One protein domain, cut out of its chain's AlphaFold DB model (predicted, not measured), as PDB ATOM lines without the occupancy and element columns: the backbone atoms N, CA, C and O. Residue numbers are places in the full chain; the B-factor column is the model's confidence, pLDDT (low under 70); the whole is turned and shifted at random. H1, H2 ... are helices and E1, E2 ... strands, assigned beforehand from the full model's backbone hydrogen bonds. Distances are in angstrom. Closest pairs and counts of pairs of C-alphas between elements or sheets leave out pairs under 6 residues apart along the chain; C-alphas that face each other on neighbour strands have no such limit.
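This is residues 68 to 166 of the 680 residues of the protein "Hypothetical protein" of Adineta ricciae (UniProt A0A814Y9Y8). One twisted sheet of five strands forms a wall, with H3 running along one face of it over E3 and the short helices H1 and H2 near one end of the strands, where they only graze the sheet. The 99 printed residues have three named helices and five named strands, in the order H1 E1 E2 H2 E3 E4 H3 E5, a mixed class. The sheet's order is E1 E2 E5 E3 E4, all antiparallel. The whole is compact and rounded, with a radius of gyration of the C-alphas of 13.4 A and spans of 37 by 36 by 26 A.

The strands are E1, residues 74 to 80, E2, 83 to 89, E5, 158 to 165 and 22.3 A long, E3, 111 to 119 and 22.9 A, and E4, 135 to 138. The helices are H1, 68 to 73, from C-alpha 68 at (28.884, -11.263, -16.134), H2, 90 to 96, and H3, 143 to 151 and 12.6 A. E5 ends with C-alpha 165 at (23.537, -37.994, -25.305).

Hairpin E1 and E2 has N 78 and O 85 at 2.9 A, within hydrogen-bond range, as are N 86 and O 161 of E2 and E5, 3.0 A, N 160 and O 117 of E5 and E3, 2.8 A, and N 116 and O 136 of hairpin E3 and E4, 2.8 A. H3 is on the sheet at a height of 9.5 A, over E3, at 13 degrees on the local plane; only just not over E4, where 2 of its C-alphas fall. H1 and H2 only graze the sheet. E2, H2, E3 and E4, H3, E5 are split strand-helix-strand units, another strand between their two strands, with right-handed crossovers. Every O i to N i+4 pair is within range in H1, 4 of 5 in H3, and 1 of 3 in H2, with 3 of 4 O i to N i+3 pairs.

C-alphas 68 and 130, the two farthest apart, are 39.3 A apart. The printed part has no cut. The links H2 to E3 and E3 to E4 are long. The pLDDT is under 70 at residues 68 to 74, 93 to 109 and 140 to 146.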
ATOM      1  N   GLY A  68      30.293 -11.655 -16.266       43.19
ATOM      2  CA  GLY A  68      28.884 -11.263 -16.134       43.19
ATOM      3  C   GLY A  68      28.182 -11.033 -17.478       43.19
ATOM      4  O   GLY A  68      27.064 -11.500 -17.664       43.19
ATOM      5  N   GLU A  69      28.845 -10.394 -18.445       44.81
ATOM      6  CA  GLU A  69      28.304 -10.228 -19.802       44.81
ATOM      7  C   GLU A  69      28.229 -11.573 -20.536       44.81
ATOM      8  O   GLU A  69      27.219 -11.871 -21.165       44.81
ATOM      9  N   LEU A  70      29.233 -12.441 -20.372       44.66
ATOM     10  CA  LEU A  70      29.214 -13.796 -20.938       44.66
ATOM     11  C   LEU A  70      28.092 -14.673 -20.334       44.66
ATOM     12  O   LEU A  70      27.525 -15.521 -21.019       44.66
ATOM     13  N   TYR A  71      27.702 -14.424 -19.080       46.47
ATOM     14  CA  TYR A  71      26.491 -14.995 -18.479       46.47
ATOM     15  C   TYR A  71      25.199 -14.458 -19.116       46.47
ATOM     16  O   TYR A  71      24.259 -15.223 -19.307       46.47
ATOM     17  N   HIS A  72      25.142 -13.169 -19.468       49.22
ATOM     18  CA  HIS A  72      23.985 -12.575 -20.148       49.22
ATOM     19  C   HIS A  72      23.832 -13.030 -21.610       49.22
ATOM     20  O   HIS A  72      22.728 -12.961 -22.147       49.22
ATOM     21  N   THR A  73      24.900 -13.507 -22.257       57.31
ATOM     22  CA  THR A  73      24.856 -13.963 -23.658       57.31
ATOM     23  C   THR A  73      24.504 -15.446 -23.834       57.31
ATOM     24  O   THR A  73      24.181 -15.857 -24.954       57.31
ATOM     25  N   ILE A  74      24.461 -16.239 -22.752       65.38
ATOM     26  CA  ILE A  74      23.777 -17.544 -22.731       65.38
ATOM     27  C   ILE A  74      22.287 -17.285 -22.476       65.38
ATOM     28  O   ILE A  74      21.824 -17.193 -21.343       65.38
ATOM     29  N   VAL A  75      21.533 -17.143 -23.565       70.81
ATOM     30  CA  VAL A  75      20.136 -16.675 -23.554       70.81
ATOM     31  C   VAL A  75      19.186 -17.702 -22.937       70.81
ATOM     32  O   VAL A  75      18.186 -17.343 -22.319       70.81
ATOM     33  N   ASN A  76      19.473 -18.990 -23.127       76.94
ATOM     34  CA  ASN A  76      18.703 -20.089 -22.553       76.94
ATOM     35  C   ASN A  76      19.572 -21.352 -22.480       76.94
ATOM     36  O   ASN A  76      20.409 -21.589 -23.354       76.94
ATOM     37  N   SER A  77      19.350 -22.187 -21.468       83.00
ATOM     38  CA  SER A  77      19.883 -23.549 -21.431       83.00
ATOM     39  C   SER A  77      18.952 -24.477 -20.658       83.00
ATOM     40  O   SER A  77      18.259 -24.050 -19.735       83.00
ATOM     41  N   GLY A  78      18.921 -25.753 -21.030       83.44
ATOM     42  CA  GLY A  78      18.074 -26.736 -20.366       83.44
ATOM     43  C   GLY A  78      18.238 -28.146 -20.912       83.44
ATOM     44  O   GLY A  78      19.168 -28.447 -21.659       83.44
ATOM     45  N   GLN A  79      17.326 -29.029 -20.509       83.12
ATOM     46  CA  GLN A  79      17.302 -30.427 -20.924       83.12
ATOM     47  C   GLN A  79      15.877 -30.826 -21.313       83.12
ATOM     48  O   GLN A  79      14.926 -30.521 -20.593       83.12
ATOM     49  N   ARG A  80      15.743 -31.539 -22.431       81.81
ATOM     50  CA  ARG A  80      14.505 -32.163 -22.908       81.81
ATOM     51  C   ARG A  80      14.870 -33.492 -23.566       81.81
ATOM     52  O   ARG A  80      15.755 -33.517 -24.408       81.81
ATOM     53  N   ASP A  81      14.194 -34.572 -23.183       83.69
ATOM     54  CA  ASP A  81      14.217 -35.868 -23.884       83.69
ATOM     55  C   ASP A  81      15.643 -36.371 -24.218       83.69
ATOM     56  O   ASP A  81      16.003 -36.596 -25.372       83.69
ATOM     57  N   ASN A  82      16.489 -36.478 -23.184       83.44
ATOM     58  CA  ASN A  82      17.924 -36.827 -23.241       83.44
ATOM     59  C   ASN A  82      18.825 -35.912 -24.099       83.44
ATOM     60  O   ASN A  82      20.021 -36.173 -24.233       83.44
ATOM     61  N   SER A  83      18.286 -34.803 -24.605       85.75
ATOM     62  CA  SER A  83      19.040 -33.734 -25.252       85.75
ATOM     63  C   SER A  83      19.240 -32.554 -24.304       85.75
ATOM     64  O   SER A  83      18.317 -32.138 -23.599       85.75
ATOM     65  N   TYR A  84      20.441 -31.984 -24.308       86.44
ATOM     66  CA  TYR A  84      20.747 -30.715 -23.655       86.44
ATOM     67  C   TYR A  84      20.779 -29.613 -24.699       86.44
ATOM     68  O   TYR A  84      21.459 -29.762 -25.709       86.44
ATOM     69  N   TYR A  85      20.069 -28.515 -24.458       90.50
ATOM     70  CA  TYR A  85      20.100 -27.351 -25.335       90.50
ATOM     71  C   TYR A  85      20.799 -26.178 -24.647       90.50
ATOM     72  O   TYR A  85      20.576 -25.919 -23.462       90.50
ATOM     73  N   CYS A  86      21.646 -25.464 -25.384       89.00
ATOM     74  CA  CYS A  86      22.272 -24.220 -24.944       89.00
ATOM     75  C   CYS A  86      22.311 -23.212 -26.097       89.00
ATOM     76  O   CYS A  86      22.735 -23.529 -27.209       89.00
ATOM     77  N   ARG A  87      21.827 -21.994 -25.829       89.94
ATOM     78  CA  ARG A  87      21.638 -20.948 -26.834       89.94
ATOM     79  C   ARG A  87      22.528 -19.739 -26.568       89.94
ATOM     80  O   ARG A  87      22.487 -19.155 -25.488       89.94
ATOM     81  N   PHE A  88      23.259 -19.339 -27.600       88.31
ATOM     82  CA  PHE A  88      24.272 -18.290 -27.598       88.31
ATOM     83  C   PHE A  88      23.903 -17.184 -28.593       88.31
ATOM     84  O   PHE A  88      23.356 -17.470 -29.660       88.31
ATOM     85  N   HIS A  89      24.223 -15.927 -28.279       89.69
ATOM     86  CA  HIS A  89      24.122 -14.825 -29.245       89.69
ATOM     87  C   HIS A  89      25.240 -14.911 -30.306       89.69
ATOM     88  O   HIS A  89      26.348 -15.357 -30.004       89.69
ATOM     89  N   ARG A  90      24.993 -14.455 -31.543       83.31
ATOM     90  CA  ARG A  90      26.005 -14.458 -32.620       83.31
ATOM     91  C   ARG A  90      27.249 -13.651 -32.251       83.31
ATOM     92  O   ARG A  90      28.349 -14.031 -32.624       83.31
ATOM     93  N   GLU A  91      27.099 -12.585 -31.474       80.12
ATOM     94  CA  GLU A  91      28.217 -11.731 -31.052       80.12
ATOM     95  C   GLU A  91      29.300 -12.487 -30.263       80.12
ATOM     96  O   GLU A  91      30.466 -12.107 -30.338       80.12
ATOM     97  N   ILE A  92      28.961 -13.588 -29.572       72.56
ATOM     98  CA  ILE A  92      29.971 -14.444 -28.929       72.56
ATOM     99  C   ILE A  92      30.670 -15.372 -29.934       72.56
ATOM    100  O   ILE A  92      31.777 -15.818 -29.661       72.56
ATOM    101  N   MET A  93      30.083 -15.670 -31.098       66.94
ATOM    102  CA  MET A  93      30.761 -16.488 -32.115       66.94
ATOM    103  C   MET A  93      31.976 -15.757 -32.693       66.94
ATOM    104  O   MET A  93      33.020 -16.376 -32.852       66.94
ATOM    105  N   ASN A  94      31.927 -14.425 -32.792       64.88
ATOM    106  CA  ASN A  94      33.097 -13.580 -33.082       64.88
ATOM    107  C   ASN A  94      34.202 -13.647 -31.996       64.88
ATOM    108  O   ASN A  94      35.297 -13.129 -32.198       64.88
ATOM    109  N   TYR A  95      33.909 -14.224 -30.826       59.75
ATOM    110  CA  TYR A  95      34.853 -14.478 -29.729       59.75
ATOM    111  C   TYR A  95      35.247 -15.970 -29.634       59.75
ATOM    112  O   TYR A  95      36.302 -16.305 -29.091       59.75
ATOM    113  N   PHE A  96      34.414 -16.864 -30.179       58.28
ATOM    114  CA  PHE A  96      34.617 -18.313 -30.232       58.28
ATOM    115  C   PHE A  96      35.163 -18.834 -31.575       58.28
ATOM    116  O   PHE A  96      35.546 -19.998 -31.621       58.28
ATOM    117  N   SER A  97      35.255 -18.025 -32.638       53.44
ATOM    118  CA  SER A  97      35.785 -18.424 -33.959       53.44
ATOM    119  C   SER A  97      37.146 -19.116 -33.854       53.44
ATOM    120  O   SER A  97      37.366 -20.194 -34.395       53.44
ATOM    121  N   ASP A  98      38.026 -18.527 -33.049       43.00
ATOM    122  CA  ASP A  98      39.390 -18.990 -32.805       43.00
ATOM    123  C   ASP A  98      39.449 -19.963 -31.602       43.00
ATOM    124  O   ASP A  98      40.528 -20.389 -31.181       43.00
ATOM    125  N   ARG A  99      38.302 -20.205 -30.942       45.22
ATOM    126  CA  ARG A  99      38.184 -20.699 -29.556       45.22
ATOM    127  C   ARG A  99      36.864 -21.443 -29.279       45.22
ATOM    128  O   ARG A  99      36.235 -21.187 -28.254       45.22
ATOM    129  N   LEU A 100      36.453 -22.397 -30.116       44.56
ATOM    130  CA  LEU A 100      35.368 -23.334 -29.773       44.56
ATOM    131  C   LEU A 100      35.871 -24.776 -29.637       44.56
ATOM    132  O   LEU A 100      35.503 -25.672 -30.393       44.56
ATOM    133  N   PHE A 101      36.682 -25.005 -28.607       45.78
ATOM    134  CA  PHE A 101      36.938 -26.347 -28.106       45.78
ATOM    135  C   PHE A 101      35.775 -26.759 -27.201       45.78
ATOM    136  O   PHE A 101      35.640 -26.277 -26.073       45.78
ATOM    137  N   VAL A 102      34.940 -27.676 -27.694       45.16
ATOM    138  CA  VAL A 102      34.114 -28.515 -26.821       45.16
ATOM    139  C   VAL A 102      35.098 -29.344 -25.993       45.16
ATOM    140  O   VAL A 102      35.776 -30.216 -26.530       45.16
ATOM    141  N   GLY A 103      35.261 -28.984 -24.717       37.12
ATOM    142  CA  GLY A 103      36.219 -29.634 -23.818       37.12
ATOM    143  C   GLY A 103      35.896 -31.114 -23.604       37.12
ATOM    144  O   GLY A 103      34.799 -31.553 -23.944       37.12
ATOM    145  N   GLU A 104      36.841 -31.868 -23.028       40.22
ATOM    146  CA  GLU A 104      36.747 -33.320 -22.786       40.22
ATOM    147  C   GLU A 104      35.508 -33.721 -21.957       40.22
ATOM    148  O   GLU A 104      35.566 -33.972 -20.748       40.22
ATOM    149  N   LEU A 105      34.380 -33.864 -22.652       41.69
ATOM    150  CA  LEU A 105      33.289 -34.752 -22.287       41.69
ATOM    151  C   LEU A 105      33.916 -36.135 -22.184       41.69
ATOM    152  O   LEU A 105      34.346 -36.709 -23.180       41.69
ATOM    153  N   THR A 106      34.108 -36.583 -20.945       36.28
ATOM    154  CA  THR A 106      35.341 -37.303 -20.578       36.28
ATOM    155  C   THR A 106      35.385 -38.755 -21.067       36.28
ATOM    156  O   THR A 106      36.383 -39.445 -20.893       36.28
ATOM    157  N   GLU A 107      34.325 -39.178 -21.756       47.12
ATOM    158  CA  GLU A 107      34.347 -40.237 -22.757       47.12
ATOM    159  C   GLU A 107      33.656 -39.713 -24.034       47.12
ATOM    160  O   GLU A 107      32.469 -39.373 -24.002       47.12
ATOM    161  N   GLU A 108      34.361 -39.691 -25.173       47.41
ATOM    162  CA  GLU A 108      33.842 -39.207 -26.476       47.41
ATOM    163  C   GLU A 108      32.553 -39.923 -26.921       47.41
ATOM    164  O   GLU A 108      31.746 -39.382 -27.673       47.41
ATOM    165  N   LYS A 109      32.325 -41.132 -26.398       54.31
ATOM    166  CA  LYS A 109      31.144 -41.977 -26.630       54.31
ATOM    167  C   LYS A 109      29.832 -41.353 -26.136       54.31
ATOM    168  O   LYS A 109      28.764 -41.814 -26.518       54.31
ATOM    169  N   THR A 110      29.891 -40.344 -25.268       70.38
ATOM    170  CA  THR A 110      28.712 -39.826 -24.555       70.38
ATOM    171  C   THR A 110      27.794 -38.939 -25.398       70.38
ATOM    172  O   THR A 110      26.588 -38.922 -25.140       70.38
ATOM    173  N   ILE A 111      28.306 -38.241 -26.421       75.50
ATOM    174  CA  ILE A 111      27.478 -37.531 -27.412       75.50
ATOM    175  C   ILE A 111      27.194 -38.462 -28.592       75.50
ATOM    176  O   ILE A 111      28.099 -38.866 -29.314       75.50
ATOM    177  N   ASN A 112      25.911 -38.719 -28.851       81.81
ATOM    178  CA  ASN A 112      25.468 -39.372 -30.084       81.81
ATOM    179  C   ASN A 112      25.435 -38.405 -31.272       81.81
ATOM    180  O   ASN A 112      25.639 -38.813 -32.413       81.81
ATOM    181  N   ARG A 113      25.058 -37.143 -31.022       85.56
ATOM    182  CA  ARG A 113      24.724 -36.175 -32.072       85.56
ATOM    183  C   ARG A 113      24.767 -34.752 -31.531       85.56
ATOM    184  O   ARG A 113      24.083 -34.448 -30.553       85.56
ATOM    185  N   VAL A 114      25.510 -33.878 -32.203       87.31
ATOM    186  CA  VAL A 114      25.353 -32.425 -32.062       87.31
ATOM    187  C   VAL A 114      24.405 -31.964 -33.160       87.31
ATOM    188  O   VAL A 114      24.674 -32.172 -34.340       87.31
ATOM    189  N   GLU A 115      23.286 -31.353 -32.791       92.31
ATOM    190  CA  GLU A 115      22.425 -30.620 -33.716       92.31
ATOM    191  C   GLU A 115      22.597 -29.116 -33.470       92.31
ATOM    192  O   GLU A 115      22.597 -28.673 -32.326       92.31
ATOM    193  N   VAL A 116      22.774 -28.334 -34.531       92.62
ATOM    194  CA  VAL A 116      22.968 -26.881 -34.476       92.62
ATOM    195  C   VAL A 116      21.810 -26.215 -35.205       92.62
ATOM    196  O   VAL A 116      21.569 -26.481 -36.386       92.62
ATOM    197  N   LEU A 117      21.091 -25.366 -34.476       93.50
ATOM    198  CA  LEU A 117      19.907 -24.650 -34.929       93.50
ATOM    199  C   LEU A 117      20.174 -23.147 -34.931       93.50
ATOM    200  O   LEU A 117      20.705 -22.593 -33.967       93.50
ATOM    201  N   PHE A 118      19.772 -22.484 -36.007       94.00
ATOM    202  CA  PHE A 118      19.988 -21.056 -36.212       94.00
ATOM    203  C   PHE A 118      18.674 -20.304 -36.021       94.00
ATOM    204  O   PHE A 118      17.645 -20.736 -36.535       94.00
ATOM    205  N   TYR A 119      18.704 -19.180 -35.304       94.88
ATOM    206  CA  TYR A 119      17.531 -18.336 -35.051       94.88
ATOM    207  C   TYR A 119      17.798 -16.876 -35.424       94.88
ATOM    208  O   TYR A 119      18.911 -16.376 -35.238       94.88
ATOM    209  N   ASP A 120      16.778 -16.189 -35.932       94.56
ATOM    210  CA  ASP A 120      16.816 -14.773 -36.307       94.56
ATOM    211  C   ASP A 120      16.581 -13.825 -35.105       94.56
ATOM    212  O   ASP A 120      16.427 -14.257 -33.959       94.56
ATOM    213  N   GLN A 121      16.534 -12.514 -35.370       93.44
ATOM    214  CA  GLN A 121      16.229 -11.483 -34.363       93.44
ATOM    215  C   GLN A 121      14.818 -11.633 -33.765       93.44
ATOM    216  O   GLN A 121      14.585 -11.250 -32.619       93.44
ATOM    217  N   SER A 122      13.888 -12.223 -34.517       95.69
ATOM    218  CA  SER A 122      12.507 -12.514 -34.113       95.69
ATOM    219  C   SER A 122      12.378 -13.808 -33.294       95.69
ATOM    220  O   SER A 122      11.257 -14.243 -33.001       95.69
ATOM    221  N   ASN A 123      13.502 -14.452 -32.945       93.19
ATOM    222  CA  ASN A 123      13.556 -15.762 -32.296       93.19
ATOM    223  C   ASN A 123      12.809 -16.865 -33.089       93.19
ATOM    224  O   ASN A 123      12.324 -17.845 -32.524       93.19
ATOM    225  N   GLN A 124      12.705 -16.706 -34.409       95.50
ATOM    226  CA  GLN A 124      12.223 -17.732 -35.327       95.50
ATOM    227  C   GLN A 124      13.407 -18.531 -35.875       95.50
ATOM    228  O   GLN A 124      14.489 -17.970 -36.058       95.50
ATOM    229  N   PRO A 125      13.242 -19.839 -36.132       94.88
ATOM    230  CA  PRO A 125      14.274 -20.615 -36.801       94.88
ATOM    231  C   PRO A 125      14.566 -20.041 -38.192       94.88
ATOM    232  O   PRO A 125      13.643 -19.759 -38.958       94.88
ATOM    233  N   VAL A 126      15.845 -19.908 -38.538       94.62
ATOM    234  CA  VAL A 126      16.260 -19.537 -39.894       94.62
ATOM    235  C   VAL A 126      15.927 -20.697 -40.830       94.62
ATOM    236  O   VAL A 126      16.253 -21.856 -40.553       94.62
ATOM    237  N   LEU A 127      15.256 -20.377 -41.934       94.12
ATOM    238  CA  LEU A 127      14.870 -21.329 -42.971       94.12
ATOM    239  C   LEU A 127      15.746 -21.147 -44.214       94.12
ATOM    240  O   LEU A 127      16.226 -20.048 -44.496       94.12
ATOM    241  N   ASP A 128      15.940 -22.229 -44.958       91.38
ATOM    242  CA  ASP A 128      16.580 -22.211 -46.268       91.38
ATOM    243  C   ASP A 128      15.635 -21.623 -47.350       91.38
ATOM    244  O   ASP A 128      14.454 -21.365 -47.081       91.38
ATOM    245  N   PRO A 129      16.104 -21.415 -48.597       90.81
ATOM    246  CA  PRO A 129      15.266 -20.899 -49.686       90.81
ATOM    247  C   PRO A 129      14.057 -21.772 -50.067       90.81
ATOM    248  O   PRO A 129      13.222 -21.328 -50.855       90.81
ATOM    249  N   TYR A 130      13.948 -22.993 -49.533       93.62
ATOM    250  CA  TYR A 130      12.832 -23.918 -49.736       93.62
ATOM    251  C   TYR A 130      11.871 -23.958 -48.532       93.62
ATOM    252  O   TYR A 130      10.899 -24.712 -48.551       93.62
ATOM    253  N   GLY A 131      12.116 -23.151 -47.492       93.38
ATOM    254  CA  GLY A 131      11.325 -23.124 -46.260       93.38
ATOM    255  C   GLY A 131      11.660 -24.246 -45.271       93.38
ATOM    256  O   GLY A 131      10.917 -24.450 -44.311       93.38
ATOM    257  N   SER A 132      12.759 -24.976 -45.479       93.56
ATOM    258  CA  SER A 132      13.226 -26.015 -44.558       93.56
ATOM    259  C   SER A 132      14.088 -25.415 -43.452       93.56
ATOM    260  O   SER A 132      14.871 -24.500 -43.683       93.56
ATOM    261  N   LEU A 133      13.970 -25.947 -42.235       92.50
ATOM    262  CA  LEU A 133      14.785 -25.549 -41.084       92.50
ATOM    263  C   LEU A 133      16.285 -25.692 -41.389       92.50
ATOM    264  O   LEU A 133      16.737 -26.806 -41.661       92.50
ATOM    265  N   ILE A 134      17.065 -24.608 -41.258       90.25
ATOM    266  CA  ILE A 134      18.530 -24.703 -41.300       90.25
ATOM    267  C   ILE A 134      18.994 -25.395 -40.020       90.25
ATOM    268  O   ILE A 134      19.115 -24.806 -38.944       90.25
ATOM    269  N   ARG A 135      19.217 -26.695 -40.174       91.31
ATOM    270  CA  ARG A 135      19.647 -27.640 -39.156       91.31
ATOM    271  C   ARG A 135      20.945 -28.263 -39.641       91.31
ATOM    272  O   ARG A 135      20.933 -29.055 -40.580       91.31
ATOM    273  N   TYR A 136      22.050 -27.940 -38.982       89.62
ATOM    274  CA  TYR A 136      23.284 -28.700 -39.150       89.62
ATOM    275  C   TYR A 136      23.336 -29.827 -38.112       89.62
ATOM    276  O   TYR A 136      22.857 -29.670 -36.990       89.62
ATOM    277  N   THR A 137      23.869 -30.991 -38.480       86.50
ATOM    278  CA  THR A 137      23.968 -32.157 -37.588       86.50
ATOM    279  C   THR A 137      25.302 -32.843 -37.782       86.50
ATOM    280  O   THR A 137      25.669 -33.120 -38.922       86.50
ATOM    281  N   SER A 138      25.989 -33.145 -36.686       80.69
ATOM    282  CA  SER A 138      27.385 -33.564 -36.728       80.69
ATOM    283  C   SER A 138      27.766 -34.566 -35.644       80.69
ATOM    284  O   SER A 138      27.060 -34.734 -34.640       80.69
ATOM    285  N   SER A 139      28.932 -35.181 -35.852       73.81
ATOM    286  CA  SER A 139      29.743 -35.729 -34.770       73.81
ATOM    287  C   SER A 139      30.297 -34.583 -33.901       73.81
ATOM    288  O   SER A 139      30.122 -33.404 -34.211       73.81
ATOM    289  N   ALA A 140      30.989 -34.893 -32.805       64.44
ATOM    290  CA  ALA A 140      31.677 -33.852 -32.040       64.44
ATOM    291  C   ALA A 140      32.862 -33.219 -32.810       64.44
ATOM    292  O   ALA A 140      33.241 -32.088 -32.507       64.44
ATOM    293  N   HIS A 141      33.438 -33.915 -33.799       59.03
ATOM    294  CA  HIS A 141      34.696 -33.518 -34.441       59.03
ATOM    295  C   HIS A 141      34.525 -32.483 -35.566       59.03
ATOM    296  O   HIS A 141      35.360 -31.592 -35.698       59.03
ATOM    297  N   ASP A 142      33.445 -32.546 -36.354       67.19
ATOM    298  CA  ASP A 142      33.284 -31.709 -37.562       67.19
ATOM    299  C   ASP A 142      32.609 -30.345 -37.279       67.19
ATOM    300  O   ASP A 142      32.341 -29.548 -38.187       67.19
ATOM    301  N   LEU A 143      32.327 -30.062 -36.000       68.19
ATOM    302  CA  LEU A 143      31.567 -28.898 -35.547       68.19
ATOM    303  C   LEU A 143      32.274 -27.565 -35.839       68.19
ATOM    304  O   LEU A 143      31.636 -26.634 -36.326       68.19
ATOM    305  N   GLY A 144      33.582 -27.475 -35.565       67.94
ATOM    306  CA  GLY A 144      34.347 -26.227 -35.690       67.94
ATOM    307  C   GLY A 144      34.399 -25.702 -37.126       67.94
ATOM    308  O   GLY A 144      33.980 -24.577 -37.388       67.94
ATOM    309  N   TYR A 145      34.817 -26.554 -38.068       66.12
ATOM    310  CA  TYR A 145      34.891 -26.219 -39.497       66.12
ATOM    311  C   TYR A 145      33.533 -25.797 -40.080       66.12
ATOM    312  O   TYR A 145      33.449 -24.943 -40.962       66.12
ATOM    313  N   THR A 146      32.443 -26.371 -39.570       68.19
ATOM    314  CA  THR A 146      31.117 -26.101 -40.125       68.19
ATOM    315  C   THR A 146      30.499 -24.803 -39.596       68.19
ATOM    316  O   THR A 146      29.729 -24.170 -40.314       68.19
ATOM    317  N   LEU A 147      30.866 -24.338 -38.396       72.56
ATOM    318  CA  LEU A 147      30.450 -23.011 -37.919       72.56
ATOM    319  C   LEU A 147      31.053 -21.883 -38.776       72.56
ATOM    320  O   LEU A 147      30.334 -20.947 -39.121       72.56
ATOM    321  N   GLU A 148      32.316 -22.019 -39.195       72.88
ATOM    322  CA  GLU A 148      32.983 -21.089 -40.124       72.88
ATOM    323  C   GLU A 148      32.242 -21.008 -41.475       72.88
ATOM    324  O   GLU A 148      31.926 -19.920 -41.961       72.88
ATOM    325  N   LEU A 149      31.871 -22.158 -42.052       70.06
ATOM    326  CA  LEU A 149      31.099 -22.210 -43.301       70.06
ATOM    327  C   LEU A 149      29.683 -21.621 -43.171       70.06
ATOM    328  O   LEU A 149      29.182 -21.026 -44.127       70.06
ATOM    329  N   LEU A 150      29.026 -21.790 -42.019       71.56
ATOM    330  CA  LEU A 150      27.644 -21.348 -41.810       71.56
ATOM    331  C   LEU A 150      27.536 -19.844 -41.508       71.56
ATOM    332  O   LEU A 150      26.571 -19.216 -41.947       71.56
ATOM    333  N   GLU A 151      28.539 -19.235 -40.865       73.94
ATOM    334  CA  GLU A 151      28.640 -17.770 -40.734       73.94
ATOM    335  C   GLU A 151      28.755 -17.069 -42.099       73.94
ATOM    336  O   GLU A 151      28.122 -16.032 -42.318       73.94
ATOM    337  N   LEU A 152      29.502 -17.651 -43.042       76.38
ATOM    338  CA  LEU A 152      29.678 -17.089 -44.385       76.38
ATOM    339  C   LEU A 152      28.410 -17.139 -45.256       76.38
ATOM    340  O   LEU A 152      28.339 -16.420 -46.254       76.38
ATOM    341  N   GLN A 153      27.426 -17.980 -44.914       79.75
ATOM    342  CA  GLN A 153      26.239 -18.216 -45.746       79.75
ATOM    343  C   GLN A 153      24.929 -17.684 -45.149       79.75
ATOM    344  O   GLN A 153      24.032 -17.329 -45.915       79.75
ATOM    345  N   PHE A 154      24.795 -17.599 -43.818       82.12
ATOM    346  CA  PHE A 154      23.504 -17.330 -43.178       82.12
ATOM    347  C   PHE A 154      23.546 -16.201 -42.142       82.12
ATOM    348  O   PHE A 154      24.349 -16.188 -41.210       82.12
ATOM    349  N   SER A 155      22.605 -15.261 -42.260       86.50
ATOM    350  CA  SER A 155      22.397 -14.198 -41.273       86.50
ATOM    351  C   SER A 155      21.489 -14.673 -40.141       86.50
ATOM    352  O   SER A 155      20.269 -14.556 -40.219       86.50
ATOM    353  N   PHE A 156      22.098 -15.184 -39.074       91.88
ATOM    354  CA  PHE A 156      21.435 -15.524 -37.813       91.88
ATOM    355  C   PHE A 156      21.770 -14.515 -36.702       91.88
ATOM    356  O   PHE A 156      22.647 -13.659 -36.840       91.88
ATOM    357  N   THR A 157      21.053 -14.621 -35.585       93.44
ATOM    358  CA  THR A 157      21.215 -13.814 -34.363       93.44
ATOM    359  C   THR A 157      21.495 -14.690 -33.148       93.44
ATOM    360  O   THR A 157      22.303 -14.309 -32.306       93.44
ATOM    361  N   TYR A 158      20.933 -15.900 -33.091       92.19
ATOM    362  CA  TYR A 158      21.282 -16.898 -32.080       92.19
ATOM    363  C   TYR A 158      21.657 -18.231 -32.727       92.19
ATOM    364  O   TYR A 158      21.095 -18.607 -33.757       92.19
ATOM    365  N   ILE A 159      22.563 -18.960 -32.078       91.56
ATOM    366  CA  ILE A 159      22.804 -20.385 -32.325       91.56
ATOM    367  C   ILE A 159      22.346 -21.159 -31.094       91.56
ATOM    368  O   ILE A 159      22.697 -20.799 -29.971       91.56
ATOM    369  N   GLU A 160      21.595 -22.235 -31.297       93.25
ATOM    370  CA  GLU A 160      21.260 -23.216 -30.269       93.25
ATOM    371  C   GLU A 160      21.904 -24.559 -30.610       93.25
ATOM    372  O   GLU A 160      21.624 -25.148 -31.654       93.25
ATOM    373  N   PHE A 161      22.775 -25.040 -29.723       91.62
ATOM    374  CA  PHE A 161      23.349 -26.378 -29.812       91.62
ATOM    375  C   PHE A 161      22.470 -27.325 -29.005       91.62
ATOM    376  O   PHE A 161      22.241 -27.098 -27.818       91.62
ATOM    377  N   VAL A 162      22.003 -28.391 -29.646       91.75
ATOM    378  CA  VAL A 162      21.201 -29.464 -29.063       91.75
ATOM    379  C   VAL A 162      22.063 -30.729 -29.041       91.75
ATOM    380  O   VAL A 162      22.223 -31.430 -30.039       91.75
ATOM    381  N   LEU A 163      22.665 -30.992 -27.883       89.81
ATOM    382  CA  LEU A 163      23.565 -32.110 -27.614       89.81
ATOM    383  C   LEU A 163      22.735 -33.334 -27.203       89.81
ATOM    384  O   LEU A 163      22.233 -33.395 -26.080       89.81
ATOM    385  N   THR A 164      22.567 -34.307 -28.101       88.88
ATOM    386  CA  THR A 164      21.878 -35.574 -27.798       88.88
ATOM    387  C   THR A 164      22.872 -36.575 -27.208       88.88
ATOM    388  O   THR A 164      23.844 -36.935 -27.879       88.88
ATOM    389  N   LEU A 165      22.637 -37.044 -25.978       84.81
ATOM    390  CA  LEU A 165      23.537 -37.994 -25.305       84.81
ATOM    391  C   LEU A 165      23.121 -39.463 -25.507       84.81
ATOM    392  O   LEU A 165      22.025 -39.750 -26.000       84.81
ATOM    393  N   GLN A 166      23.984 -40.405 -25.113       84.50
ATOM    394  CA  GLN A 166      23.595 -41.811 -24.948       84.50
ATOM    395  C   GLN A 166      22.696 -41.993 -23.714       84.50
ATOM    396  O   GLN A 166      22.845 -41.311 -22.701       84.50
TER     397      GLN A 166